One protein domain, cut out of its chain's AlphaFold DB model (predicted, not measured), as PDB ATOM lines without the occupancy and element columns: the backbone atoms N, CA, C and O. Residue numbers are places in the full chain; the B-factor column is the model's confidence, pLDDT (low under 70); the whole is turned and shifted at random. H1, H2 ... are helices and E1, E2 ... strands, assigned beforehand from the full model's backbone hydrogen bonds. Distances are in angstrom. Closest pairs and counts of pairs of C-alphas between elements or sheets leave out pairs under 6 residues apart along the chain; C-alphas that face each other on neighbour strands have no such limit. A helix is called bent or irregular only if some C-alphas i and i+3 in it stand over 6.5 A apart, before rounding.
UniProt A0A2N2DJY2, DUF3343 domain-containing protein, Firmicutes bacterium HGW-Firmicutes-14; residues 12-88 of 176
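Overview. This is residues 12 to 88 of the 176 residues of the protein "DUF3343 domain-containing protein" of Firmicutes bacterium HGW-Firmicutes-14 (UniProt A0A2N2DJY2). A small, twisted, antiparallel sheet of four strands has two helices packed over one face, H1 over the E2 and E3 side and H2 over the E1 and E4 side; no named helix is on the other face. The strand lines turn by 94 degrees from edge to edge of the sheet, and the two helices stand about perpendicular to each other. The printed part has 77 residues with two named helices and four named strands, in the order E1, H1, E2, E3, H2, E4; the sheet's order is E2, E3, E1, E4. The class is mixed, helices and strands, and the whole is compact, with a radius of gyration of the C-alphas of 11.0 A and a rounded outline of 30 by 23 by 20 A.

Arrangement. Start with the sheet's inner strands, E3 at residues 52 to 55 and E1 at residues 12 to 15. They are antiparallel at 157 degrees; look for N 14 and O 53, 2.8 A apart, within hydrogen-bond range. Beside E3 find the edge strand E2, residues 37 to 39, antiparallel to it at 136 degrees, with N 54 and O 37 at 2.8 A; E2 and E3 form a hairpin. Beside E1 lies the other edge strand, E4, residues 76 to 80, antiparallel to it at 143 degrees, with N 13 and O 78 at 2.8 A. E2 and E4 are apart. The sheet is strongly twisted, but only just, with C-alphas up to 4.2 A off its best plane. Now look at H1, residues 19 to 31, on the sheet at a height of 8.4 A. It lies over E3 and runs along the strands, at 9 degrees to E3 on the local plane; their closest C-alphas are those of His 26 and Val 53, 6.0 A apart. H2, residues 57 to 69, is on the same face at a height of 8.0 A. It lies over E1, but only just, with 3 of its C-alphas falling on that strand, and runs along it at 11 degrees on the local plane; their closest C-alphas are those of Ala 12 and Pro 57, 5.0 A apart. H1 and H2 are close but not clearly touching: their closest C-alphas, those of Leu 29 and Ala 63, are 7.2 A apart, and their lines are about perpendicular at 72 degrees, only just so. H1 and H2 on one face of the sheet E2, E3, E1, E4 form two layers, helices on one face of a sheet. E1, H1, E2 and E3, H2, E4 are two split strand-helix-strand units, each with another strand between its two strands in the sheet, and both crossovers are right-handed. In H1 every O i to N i+4 pair is within hydrogen-bond range; in H2, 7 of 9 are.

Along the chain. Find C-alpha 12 at (3.566, -29.061, -36.878), where E1 begins. H1 runs 18.4 A from C-alpha 19 at (17.154, -31.171, -47.960). E2 measures 6.4 A, while E1 and E3 each measure 9.8 A. H2 measures 19.5 A and is irregular: C-alphas 58 and 61 are 7.3 A apart. E4, 12.9 A long, ends at C-alpha 80, (-1.568, -29.201, -40.569).

Size, cuts and confidence. The two C-alphas farthest apart, those of Ala 43 and Ser 69, are 30.0 A apart. The printed part has no cut. The link from E2 to E3, residues 40 to 51, is long, and its C-alphas lie 9 to 16 A from the mean of the C-alphas. The mean pLDDT of the printed part is 87.7, and residue 88 is under 70.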
ATOM      1  N   ALA A  12       2.705 -30.142 -36.432       94.75
ATOM      2  CA  ALA A  12       3.566 -29.061 -36.878       94.75
ATOM      3  C   ALA A  12       4.523 -29.600 -37.946       94.75
ATOM      4  O   ALA A  12       5.022 -30.717 -37.818       94.75
ATOM      5  N   LEU A  13       4.751 -28.808 -38.990       94.81
ATOM      6  CA  LEU A  13       5.691 -29.076 -40.067       94.81
ATOM      7  C   LEU A  13       6.718 -27.955 -40.105       94.81
ATOM      8  O   LEU A  13       6.356 -26.785 -40.216       94.81
ATOM      9  N   LEU A  14       7.990 -28.320 -40.042       94.44
ATOM     10  CA  LEU A  14       9.103 -27.411 -40.247       94.44
ATOM     11  C   LEU A  14       9.680 -27.650 -41.638       94.44
ATOM     12  O   LEU A  14      10.167 -28.742 -41.944       94.44
ATOM     13  N   LEU A  15       9.561 -26.634 -42.487       93.44
ATOM     14  CA  LEU A  15       9.936 -26.688 -43.892       93.44
ATOM     15  C   LEU A  15      11.217 -25.905 -44.160       93.44
ATOM     16  O   LEU A  15      11.439 -24.828 -43.603       93.44
ATOM     17  N   TYR A  16      12.001 -26.435 -45.093       91.81
ATOM     18  CA  TYR A  16      13.236 -25.846 -45.588       91.81
ATOM     19  C   TYR A  16      13.244 -25.827 -47.118       91.81
ATOM     20  O   TYR A  16      12.454 -26.508 -47.776       91.81
ATOM     21  N   THR A  17      14.136 -25.023 -47.688       88.31
ATOM     22  CA  THR A  17      14.313 -24.901 -49.142       88.31
ATOM     23  C   THR A  17      15.241 -25.974 -49.704       88.31
ATOM     24  O   THR A  17      15.119 -26.341 -50.868       88.31
ATOM     25  N   ASN A  18      16.157 -26.493 -48.884       85.75
ATOM     26  CA  ASN A  18      17.075 -27.565 -49.241       85.75
ATOM     27  C   ASN A  18      16.827 -28.781 -48.335       85.75
ATOM     28  O   ASN A  18      16.220 -28.668 -47.274       85.75
ATOM     29  N   ILE A  19      17.309 -29.949 -48.750       83.88
ATOM     30  CA  ILE A  19      17.154 -31.171 -47.960       83.88
ATOM     31  C   ILE A  19      18.150 -31.285 -46.802       83.88
ATOM     32  O   ILE A  19      17.818 -31.873 -45.777       83.88
ATOM     33  N   GLN A  20      19.357 -30.734 -46.938       83.94
ATOM     34  CA  GLN A  20      20.391 -30.839 -45.906       83.94
ATOM     35  C   GLN A  20      19.910 -30.245 -44.582       83.94
ATOM     36  O   GLN A  20      20.080 -30.861 -43.534       83.94
ATOM     37  N   ASP A  21      19.220 -29.111 -44.645       89.00
ATOM     38  CA  ASP A  21      18.636 -28.426 -43.502       89.00
ATOM     39  C   ASP A  21      17.495 -29.249 -42.893       89.00
ATOM     40  O   ASP A  21      17.377 -29.306 -41.670       89.00
ATOM     41  N   VAL A  22      16.691 -29.940 -43.716       89.81
ATOM     42  CA  VAL A  22      15.644 -30.857 -43.230       89.81
ATOM     43  C   VAL A  22      16.273 -32.005 -42.442       89.81
ATOM     44  O   VAL A  22      15.870 -32.254 -41.307       89.81
ATOM     45  N   ILE A  23      17.261 -32.694 -43.026       86.31
ATOM     46  CA  ILE A  23      17.913 -33.852 -42.396       86.31
ATOM     47  C   ILE A  23      18.655 -33.428 -41.132       86.31
ATOM     48  O   ILE A  23      18.490 -34.055 -40.088       86.31
ATOM     49  N   TYR A  24      19.414 -32.334 -41.197       86.94
ATOM     50  CA  TYR A  24      20.120 -31.791 -40.043       86.94
ATOM     51  C   TYR A  24      19.152 -31.442 -38.912       86.94
ATOM     52  O   TYR A  24      19.332 -31.888 -37.779       86.94
ATOM     53  N   SER A  25      18.085 -30.705 -39.224       90.62
ATOM     54  CA  SER A  25      17.104 -30.291 -38.221       90.62
ATOM     55  C   SER A  25      16.371 -31.489 -37.632       90.62
ATOM     56  O   SER A  25      16.192 -31.545 -36.420       90.62
ATOM     57  N   HIS A  26      16.022 -32.487 -38.448       89.38
ATOM     58  CA  HIS A  26      15.475 -33.754 -37.967       89.38
ATOM     59  C   HIS A  26      16.421 -34.433 -36.968       89.38
ATOM     60  O   HIS A  26      16.001 -34.768 -35.862       89.38
ATOM     61  N   SER A  27      17.706 -34.580 -37.307       85.06
ATOM     62  CA  SER A  27      18.697 -35.199 -36.422       85.06
ATOM     63  C   SER A  27      18.898 -34.434 -35.113       85.06
ATOM     64  O   SER A  27      19.039 -35.065 -34.067       85.06
ATOM     65  N   VAL A  28      18.921 -33.097 -35.141       89.06
ATOM     66  CA  VAL A  28      19.042 -32.287 -33.918       89.06
ATOM     67  C   VAL A  28      17.791 -32.432 -33.055       89.06
ATOM     68  O   VAL A  28      17.903 -32.744 -31.875       89.06
ATOM     69  N   LEU A  29      16.599 -32.278 -33.633       90.38
ATOM     70  CA  LEU A  29      15.340 -32.380 -32.890       90.38
ATOM     71  C   LEU A  29      15.143 -33.781 -32.286       90.38
ATOM     72  O   LEU A  29      14.699 -33.898 -31.147       90.38
ATOM     73  N   LEU A  30      15.539 -34.836 -33.005       86.00
ATOM     74  CA  LEU A  30      15.525 -36.204 -32.486       86.00
ATOM     75  C   LEU A  30      16.478 -36.373 -31.289       86.00
ATOM     76  O   LEU A  30      16.112 -37.006 -30.301       86.00
ATOM     77  N   LYS A  31      17.683 -35.784 -31.342       85.44
ATOM     78  CA  LYS A  31      18.654 -35.799 -30.227       85.44
ATOM     79  C   LYS A  31      18.153 -35.045 -28.994       85.44
ATOM     80  O   LYS A  31      18.444 -35.461 -27.879       85.44
ATOM     81  N   GLU A  32      17.370 -33.993 -29.201       88.12
ATOM     82  CA  GLU A  32      16.680 -33.244 -28.141       88.12
ATOM     83  C   GLU A  32      15.445 -33.988 -27.589       88.12
ATOM     84  O   GLU A  32      14.759 -33.496 -26.695       88.12
ATOM     85  N   GLY A  33      15.165 -35.198 -28.089       87.94
ATOM     86  CA  GLY A  33      14.122 -36.086 -27.578       87.94
ATOM     87  C   GLY A  33      12.724 -35.821 -28.134       87.94
ATOM     88  O   GLY A  33      11.756 -36.344 -27.580       87.94
ATOM     89  N   LEU A  34      12.596 -35.027 -29.203       91.00
ATOM     90  CA  LEU A  34      11.299 -34.756 -29.823       91.00
ATOM     91  C   LEU A  34      10.825 -35.950 -30.658       91.00
ATOM     92  O   LEU A  34      11.609 -36.637 -31.316       91.00
ATOM     93  N   GLY A  35       9.507 -36.143 -30.691       89.00
ATOM     94  CA  GLY A  35       8.853 -37.129 -31.552       89.00
ATOM     95  C   GLY A  35       8.764 -36.654 -33.002       89.00
ATOM     96  O   GLY A  35       7.679 -36.290 -33.464       89.00
ATOM     97  N   VAL A  36       9.895 -36.641 -33.709       91.25
ATOM     98  CA  VAL A  36       9.989 -36.175 -35.100       91.25
ATOM     99  C   VAL A  36       9.842 -37.296 -36.129       91.25
ATOM    100  O   VAL A  36      10.090 -38.468 -35.855       91.25
ATOM    101  N   SER A  37       9.420 -36.934 -37.337       89.62
ATOM    102  CA  SER A  37       9.450 -37.812 -38.509       89.62
ATOM    103  C   SER A  37       9.622 -36.995 -39.781       89.62
ATOM    104  O   SER A  37       9.111 -35.877 -39.873       89.62
ATOM    105  N   LEU A  38      10.277 -37.552 -40.794       88.81
ATOM    106  CA  LEU A  38      10.346 -36.919 -42.110       88.81
ATOM    107  C   LEU A  38       9.097 -37.220 -42.939       88.81
ATOM    108  O   LEU A  38       8.706 -38.375 -43.070       88.81
ATOM    109  N   VAL A  39       8.474 -36.199 -43.528       89.56
ATOM    110  CA  VAL A  39       7.247 -36.335 -44.339       89.56
ATOM    111  C   VAL A  39       7.327 -35.506 -45.621       89.56
ATOM    112  O   VAL A  39       8.010 -34.481 -45.627       89.56
ATOM    113  N   PRO A  40       6.610 -35.874 -46.698       88.19
ATOM    114  CA  PRO A  40       6.433 -34.972 -47.829       88.19
ATOM    115  C   PRO A  40       5.535 -33.786 -47.428       88.19
ATOM    116  O   PRO A  40       4.473 -34.002 -46.831       88.19
ATOM    117  N   PRO A  41       5.903 -32.531 -47.740       88.19
ATOM    118  CA  PRO A  41       5.046 -31.394 -47.453       88.19
ATOM    119  C   PRO A  41       3.801 -31.412 -48.362       88.19
ATOM    120  O   PRO A  41       3.887 -31.779 -49.536       88.19
ATOM    121  N   PRO A  42       2.627 -30.978 -47.869       87.81
ATOM    122  CA  PRO A  42       1.454 -30.767 -48.709       87.81
ATOM    123  C   PRO A  42       1.744 -29.795 -49.862       87.81
ATOM    124  O   PRO A  42       2.405 -28.773 -49.671       87.81
ATOM    125  N   ALA A  43       1.165 -30.057 -51.038       80.81
ATOM    126  CA  ALA A  43       1.441 -29.302 -52.269       80.81
ATOM    127  C   ALA A  43       1.229 -27.776 -52.150       80.81
ATOM    128  O   ALA A  43       1.870 -27.013 -52.863       80.81
ATOM    129  N   GLY A  44       0.351 -27.320 -51.250       82.12
ATOM    130  CA  GLY A  44       0.073 -25.894 -51.039       82.12
ATOM    131  C   GLY A  44       1.092 -25.141 -50.177       82.12
ATOM    132  O   GLY A  44       0.991 -23.923 -50.089       82.12
ATOM    133  N   ILE A  45       2.032 -25.837 -49.523       82.81
ATOM    134  CA  ILE A  45       2.998 -25.217 -48.600       82.81
ATOM    135  C   ILE A  45       4.454 -25.609 -48.873       82.81
ATOM    136  O   ILE A  45       5.326 -25.213 -48.113       82.81
ATOM    137  N   ALA A  46       4.740 -26.388 -49.920       81.12
ATOM    138  CA  ALA A  46       6.101 -26.824 -50.222       81.12
ATOM    139  C   ALA A  46       7.042 -25.621 -50.453       81.12
ATOM    140  O   ALA A  46       6.774 -24.761 -51.290       81.12
ATOM    141  N   ALA A  47       8.160 -25.582 -49.720       75.12
ATOM    142  CA  ALA A  47       9.109 -24.464 -49.717       75.12
ATOM    143  C   ALA A  47      10.306 -24.657 -50.676       75.12
ATOM    144  O   ALA A  47      11.286 -23.921 -50.596       75.12
ATOM    145  N   GLY A  48      10.249 -25.647 -51.574       74.38
ATOM    146  CA  GLY A  48      11.326 -25.980 -52.521       74.38
ATOM    147  C   GLY A  48      12.057 -27.295 -52.226       74.38
ATOM    148  O   GLY A  48      12.735 -27.806 -53.111       74.38
ATOM    149  N   CYS A  49      11.868 -27.876 -51.036       80.56
ATOM    150  CA  CYS A  49      12.271 -29.243 -50.710       80.56
ATOM    151  C   CYS A  49      11.062 -30.194 -50.727       80.56
ATOM    152  O   CYS A  49       9.960 -29.814 -50.326       80.56
ATOM    153  N   ASP A  50      11.291 -31.447 -51.127       80.94
ATOM    154  CA  ASP A  50      10.289 -32.524 -51.118       80.94
ATOM    155  C   ASP A  50      10.065 -33.145 -49.728       80.94
ATOM    156  O   ASP A  50       9.300 -34.099 -49.598       80.94
ATOM    157  N   LEU A  51      10.725 -32.629 -48.684       89.06
ATOM    158  CA  LEU A  51      10.590 -33.095 -47.305       89.06
ATOM    159  C   LEU A  51      10.362 -31.949 -46.313       89.06
ATOM    160  O   LEU A  51      10.799 -30.816 -46.509       89.06
ATOM    161  N   ALA A  52       9.714 -32.295 -45.205       91.94
ATOM    162  CA  ALA A  52       9.533 -31.478 -44.018       91.94
ATOM    163  C   ALA A  52       9.738 -32.329 -42.756       91.94
ATOM    164  O   ALA A  52       9.531 -33.546 -42.777       91.94
ATOM    165  N   VAL A  53      10.101 -31.682 -41.647       92.62
ATOM    166  CA  VAL A  53      10.147 -32.334 -40.331       92.62
ATOM    167  C   VAL A  53       8.785 -32.186 -39.666       92.62
ATOM    168  O   VAL A  53       8.339 -31.071 -39.401       92.62
ATOM    169  N   GLN A  54       8.120 -33.305 -39.403       94.19
ATOM    170  CA  GLN A  54       6.840 -33.370 -38.708       94.19
ATOM    171  C   GLN A  54       7.037 -33.670 -37.225       94.19
ATOM    172  O   GLN A  54       7.776 -34.589 -36.894       94.19
ATOM    173  N   PHE A  55       6.332 -32.959 -36.344       94.44
ATOM    174  CA  PHE A  55       6.329 -33.213 -34.895       94.44
ATOM    175  C   PHE A  55       5.029 -32.742 -34.223       94.44
ATOM    176  O   PHE A  55       4.102 -32.246 -34.881       94.44
ATOM    177  N   ASN A  56       4.908 -32.948 -32.907       94.25
ATOM    178  CA  ASN A  56       3.726 -32.539 -32.154       94.25
ATOM    179  C   ASN A  56       3.675 -31.001 -32.028       94.25
ATOM    180  O   ASN A  56       4.671 -30.395 -31.644       94.25
ATOM    181  N   PRO A  57       2.528 -30.336 -32.267       93.81
ATOM    182  CA  PRO A  57       2.397 -28.893 -32.065       93.81
ATOM    183  C   PRO A  57       2.836 -28.398 -30.678       93.81
ATOM    184  O   PRO A  57       3.302 -27.266 -30.567       93.81
ATOM    185  N   ALA A  58       2.732 -29.234 -29.639       92.62
ATOM    186  CA  ALA A  58       3.208 -28.922 -28.290       92.62
ATOM    187  C   ALA A  58       4.738 -28.721 -28.204       92.62
ATOM    188  O   ALA A  58       5.209 -28.016 -27.318       92.62
ATOM    189  N   GLU A  59       5.510 -29.296 -29.129       92.69
ATOM    190  CA  GLU A  59       6.978 -29.214 -29.182       92.69
ATOM    191  C   GLU A  59       7.473 -28.008 -30.011       92.69
ATOM    192  O   GLU A  59       8.676 -27.760 -30.116       92.69
ATOM    193  N   ALA A  60       6.560 -27.218 -30.591       92.19
ATOM    194  CA  ALA A  60       6.900 -26.109 -31.485       92.19
ATOM    195  C   ALA A  60       7.730 -25.003 -30.823       92.19
ATOM    196  O   ALA A  60       8.584 -24.409 -31.479       92.19
ATOM    197  N   GLU A  61       7.511 -24.727 -29.537       91.31
ATOM    198  CA  GLU A  61       8.306 -23.726 -28.815       91.31
ATOM    199  C   GLU A  61       9.749 -24.196 -28.601       91.31
ATOM    200  O   GLU A  61      10.676 -23.398 -28.738       91.31
ATOM    201  N   THR A  62       9.967 -25.496 -28.383       91.25
ATOM    202  CA  THR A  62      11.315 -26.079 -28.327       91.25
ATOM    203  C   THR A  62      12.023 -25.930 -29.670       91.25
ATOM    204  O   THR A  62      13.139 -25.416 -29.720       91.25
ATOM    205  N   ALA A  63      11.351 -26.269 -30.777       89.56
ATOM    206  CA  ALA A  63      11.901 -26.084 -32.120       89.56
ATOM    207  C   ALA A  63      12.243 -24.608 -32.407       89.56
ATOM    208  O   ALA A  63      13.319 -24.304 -32.921       89.56
ATOM    209  N   LYS A  64      11.378 -23.661 -32.013       91.31
ATOM    210  CA  LYS A  64      11.663 -22.219 -32.129       91.31
ATOM    211  C   LYS A  64      12.846 -21.779 -31.275       91.31
ATOM    212  O   LYS A  64      13.645 -20.968 -31.734       91.31
ATOM    213  N   SER A  65      12.971 -22.286 -30.053       91.31
ATOM    214  CA  SER A  65      14.118 -21.994 -29.190       91.31
ATOM    215  C   SER A  65      15.423 -22.475 -29.829       91.31
ATOM    216  O   SER A  65      16.395 -21.722 -29.891       91.31
ATOM    217  N   LEU A  66      15.426 -23.688 -30.389       89.56
ATOM    218  CA  LEU A  66      16.580 -24.245 -31.095       89.56
ATOM    219  C   LEU A  66      16.945 -23.415 -32.336       89.56
ATOM    220  O   LEU A  66      18.126 -23.129 -32.535       89.56
ATOM    221  N   MET A  67      15.956 -22.928 -33.097       88.81
ATOM    222  CA  MET A  67      16.193 -21.974 -34.194       88.81
ATOM    223  C   MET A  67      16.840 -20.673 -33.700       88.81
ATOM    224  O   MET A  67      17.836 -20.226 -34.262       88.81
ATOM    225  N   HIS A  68      16.317 -20.068 -32.627       87.50
ATOM    226  CA  HIS A  68      16.859 -18.813 -32.088       87.50
ATOM    227  C   HIS A  68      18.275 -18.956 -31.527       87.50
ATOM    228  O   HIS A  68      19.091 -18.050 -31.673       87.50
ATOM    229  N   SER A  69      18.574 -20.088 -30.889       87.56
ATOM    230  CA  SER A  69      19.911 -20.397 -30.366       87.56
ATOM    231  C   SER A  69      20.935 -20.764 -31.452       87.56
ATOM    232  O   SER A  69      22.123 -20.862 -31.155       87.56
ATOM    233  N   GLY A  70      20.496 -20.947 -32.704       82.56
ATOM    234  CA  GLY A  70      21.357 -21.311 -33.832       82.56
ATOM    235  C   GLY A  70      21.700 -22.801 -33.919       82.56
ATOM    236  O   GLY A  70      22.550 -23.176 -34.721       82.56
ATOM    237  N   HIS A  71      21.049 -23.655 -33.121       82.12
ATOM    238  CA  HIS A  71      21.234 -25.108 -33.179       82.12
ATOM    239  C   HIS A  71      20.565 -25.750 -34.397       82.12
ATOM    240  O   HIS A  71      20.992 -26.815 -34.827       82.12
ATOM    241  N   ILE A  72      19.543 -25.107 -34.962       85.06
ATOM    242  CA  ILE A  72      18.961 -25.447 -36.264       85.06
ATOM    243  C   ILE A  72      18.744 -24.168 -37.069       85.06
ATOM    244  O   ILE A  72      18.564 -23.088 -36.501       85.06
ATOM    245  N   LEU A  73      18.769 -24.273 -38.397       82.50
ATOM    246  CA  LEU A  73      18.543 -23.115 -39.259       82.50
ATOM    247  C   LEU A  73      17.082 -22.635 -39.169       82.50
ATOM    248  O   LEU A  73      16.185 -23.460 -38.947       82.50
ATOM    249  N   PRO A  74      16.815 -21.328 -39.366       83.69
ATOM    250  CA  PRO A  74      15.453 -20.804 -39.420       83.69
ATOM    251  C   PRO A  74      14.652 -21.449 -40.561       83.69
ATOM    252  O   PRO A  74      14.930 -21.213 -41.735       83.69
ATOM    253  N   GLY A  75      13.659 -22.265 -40.206       85.62
ATOM    254  CA  GLY A  75      12.717 -22.888 -41.138       85.62
ATOM    255  C   GLY A  75      11.340 -22.222 -41.113       85.62
ATOM    256  O   GLY A  75      11.023 -21.421 -40.230       85.62
ATOM    257  N   GLN A  76      10.490 -22.568 -42.078       90.81
ATOM    258  CA  GLN A  76       9.092 -22.133 -42.100       90.81
ATOM    259  C   GLN A  76       8.245 -23.110 -41.286       90.81
ATOM    260  O   GLN A  76       8.148 -24.286 -41.629       90.81
ATOM    261  N   LEU A  77       7.632 -22.633 -40.202       92.62
ATOM    262  CA  LEU A  77       6.768 -23.452 -39.356       92.62
ATOM    263  C   LEU A  77       5.308 -23.345 -39.809       92.62
ATOM    264  O   LEU A  77       4.723 -22.263 -39.790       92.62
ATOM    265  N   HIS A  78       4.710 -24.478 -40.160       93.44
ATOM    266  CA  HIS A  78       3.311 -24.602 -40.553       93.44
ATOM    267  C   HIS A  78       2.585 -25.609 -39.662       93.44
ATOM    268  O   HIS A  78       3.193 -26.521 -39.110       93.44
ATOM    269  N   TYR A  79       1.266 -25.473 -39.554       93.38
ATOM    270  CA  TYR A  79       0.420 -26.424 -38.837       93.38
ATOM    271  C   TYR A  79      -0.552 -27.076 -39.813       93.38
ATOM    272  O   TYR A  79      -1.199 -26.390 -40.606       93.38
ATOM    273  N   VAL A  80      -0.659 -28.399 -39.747       91.38
ATOM    274  CA  VAL A  80      -1.568 -29.201 -40.569       91.38
ATOM    275  C   VAL A  80      -2.587 -29.910 -39.689       91.38
ATOM    276  O   VAL A  80      -2.302 -30.277 -38.550       91.38
ATOM    277  N   ALA A  81      -3.797 -30.090 -40.219       88.00
ATOM    278  CA  ALA A  81      -4.914 -30.660 -39.470       88.00
ATOM    279  C   ALA A  81      -4.780 -32.171 -39.223       88.00
ATOM    280  O   ALA A  81      -5.419 -32.694 -38.317       88.00
ATOM    281  N   CYS A  82      -3.981 -32.873 -40.026       85.81
ATOM    282  CA  CYS A  82      -3.788 -34.312 -39.925       85.81
ATOM    283  C   CYS A  82      -2.316 -34.698 -40.075       85.81
ATOM    284  O   CYS A  82      -1.550 -34.030 -40.770       85.81
ATOM    285  N   SER A  83      -1.952 -35.811 -39.438       85.69
ATOM    286  CA  SER A  83      -0.644 -36.439 -39.600       85.69
ATOM    287  C   SER A  83      -0.433 -36.908 -41.035       85.69
ATOM    288  O   SER A  83      -1.322 -37.513 -41.633       85.69
ATOM    289  N   ILE A  84       0.766 -36.657 -41.546       86.94
ATOM    290  CA  ILE A  84       1.262 -37.180 -42.814       86.94
ATOM    291  C   ILE A  84       2.094 -38.424 -42.505       86.94
ATOM    292  O   ILE A  84       2.784 -38.474 -41.478       86.94
ATOM    293  N   ASP A  85       1.992 -39.433 -43.368       84.12
ATOM    294  CA  ASP A  85       2.752 -40.667 -43.222       84.12
ATOM    295  C   ASP A  85       4.256 -40.394 -43.414       84.12
ATOM    296  O   ASP A  85       4.645 -39.782 -44.417       84.12
ATOM    297  N   PRO A  86       5.108 -40.831 -42.468       84.12
ATOM    298  CA  PRO A  86       6.552 -40.700 -42.587       84.12
ATOM    299  C   PRO A  86       7.119 -41.373 -43.832       84.12
ATOM    300  O   PRO A  86       6.733 -42.495 -44.168       84.12
ATOM    301  N   VAL A  87       8.118 -40.742 -44.452       75.56
ATOM    302  CA  VAL A  87       8.886 -41.360 -45.541       75.56
ATOM    303  C   VAL A  87       9.723 -42.532 -45.050       75.56
ATOM    304  O   VAL A  87      10.036 -43.408 -45.837       75.56
ATOM    305  N   GLU A  88      10.053 -42.594 -43.763       64.75
ATOM    306  CA  GLU A  88      10.857 -43.670 -43.169       64.75
ATOM    307  C   GLU A  88      10.117 -45.022 -43.143       64.75
ATOM    308  O   GLU A  88      10.744 -46.078 -43.166       64.75
TER     309      GLU A  88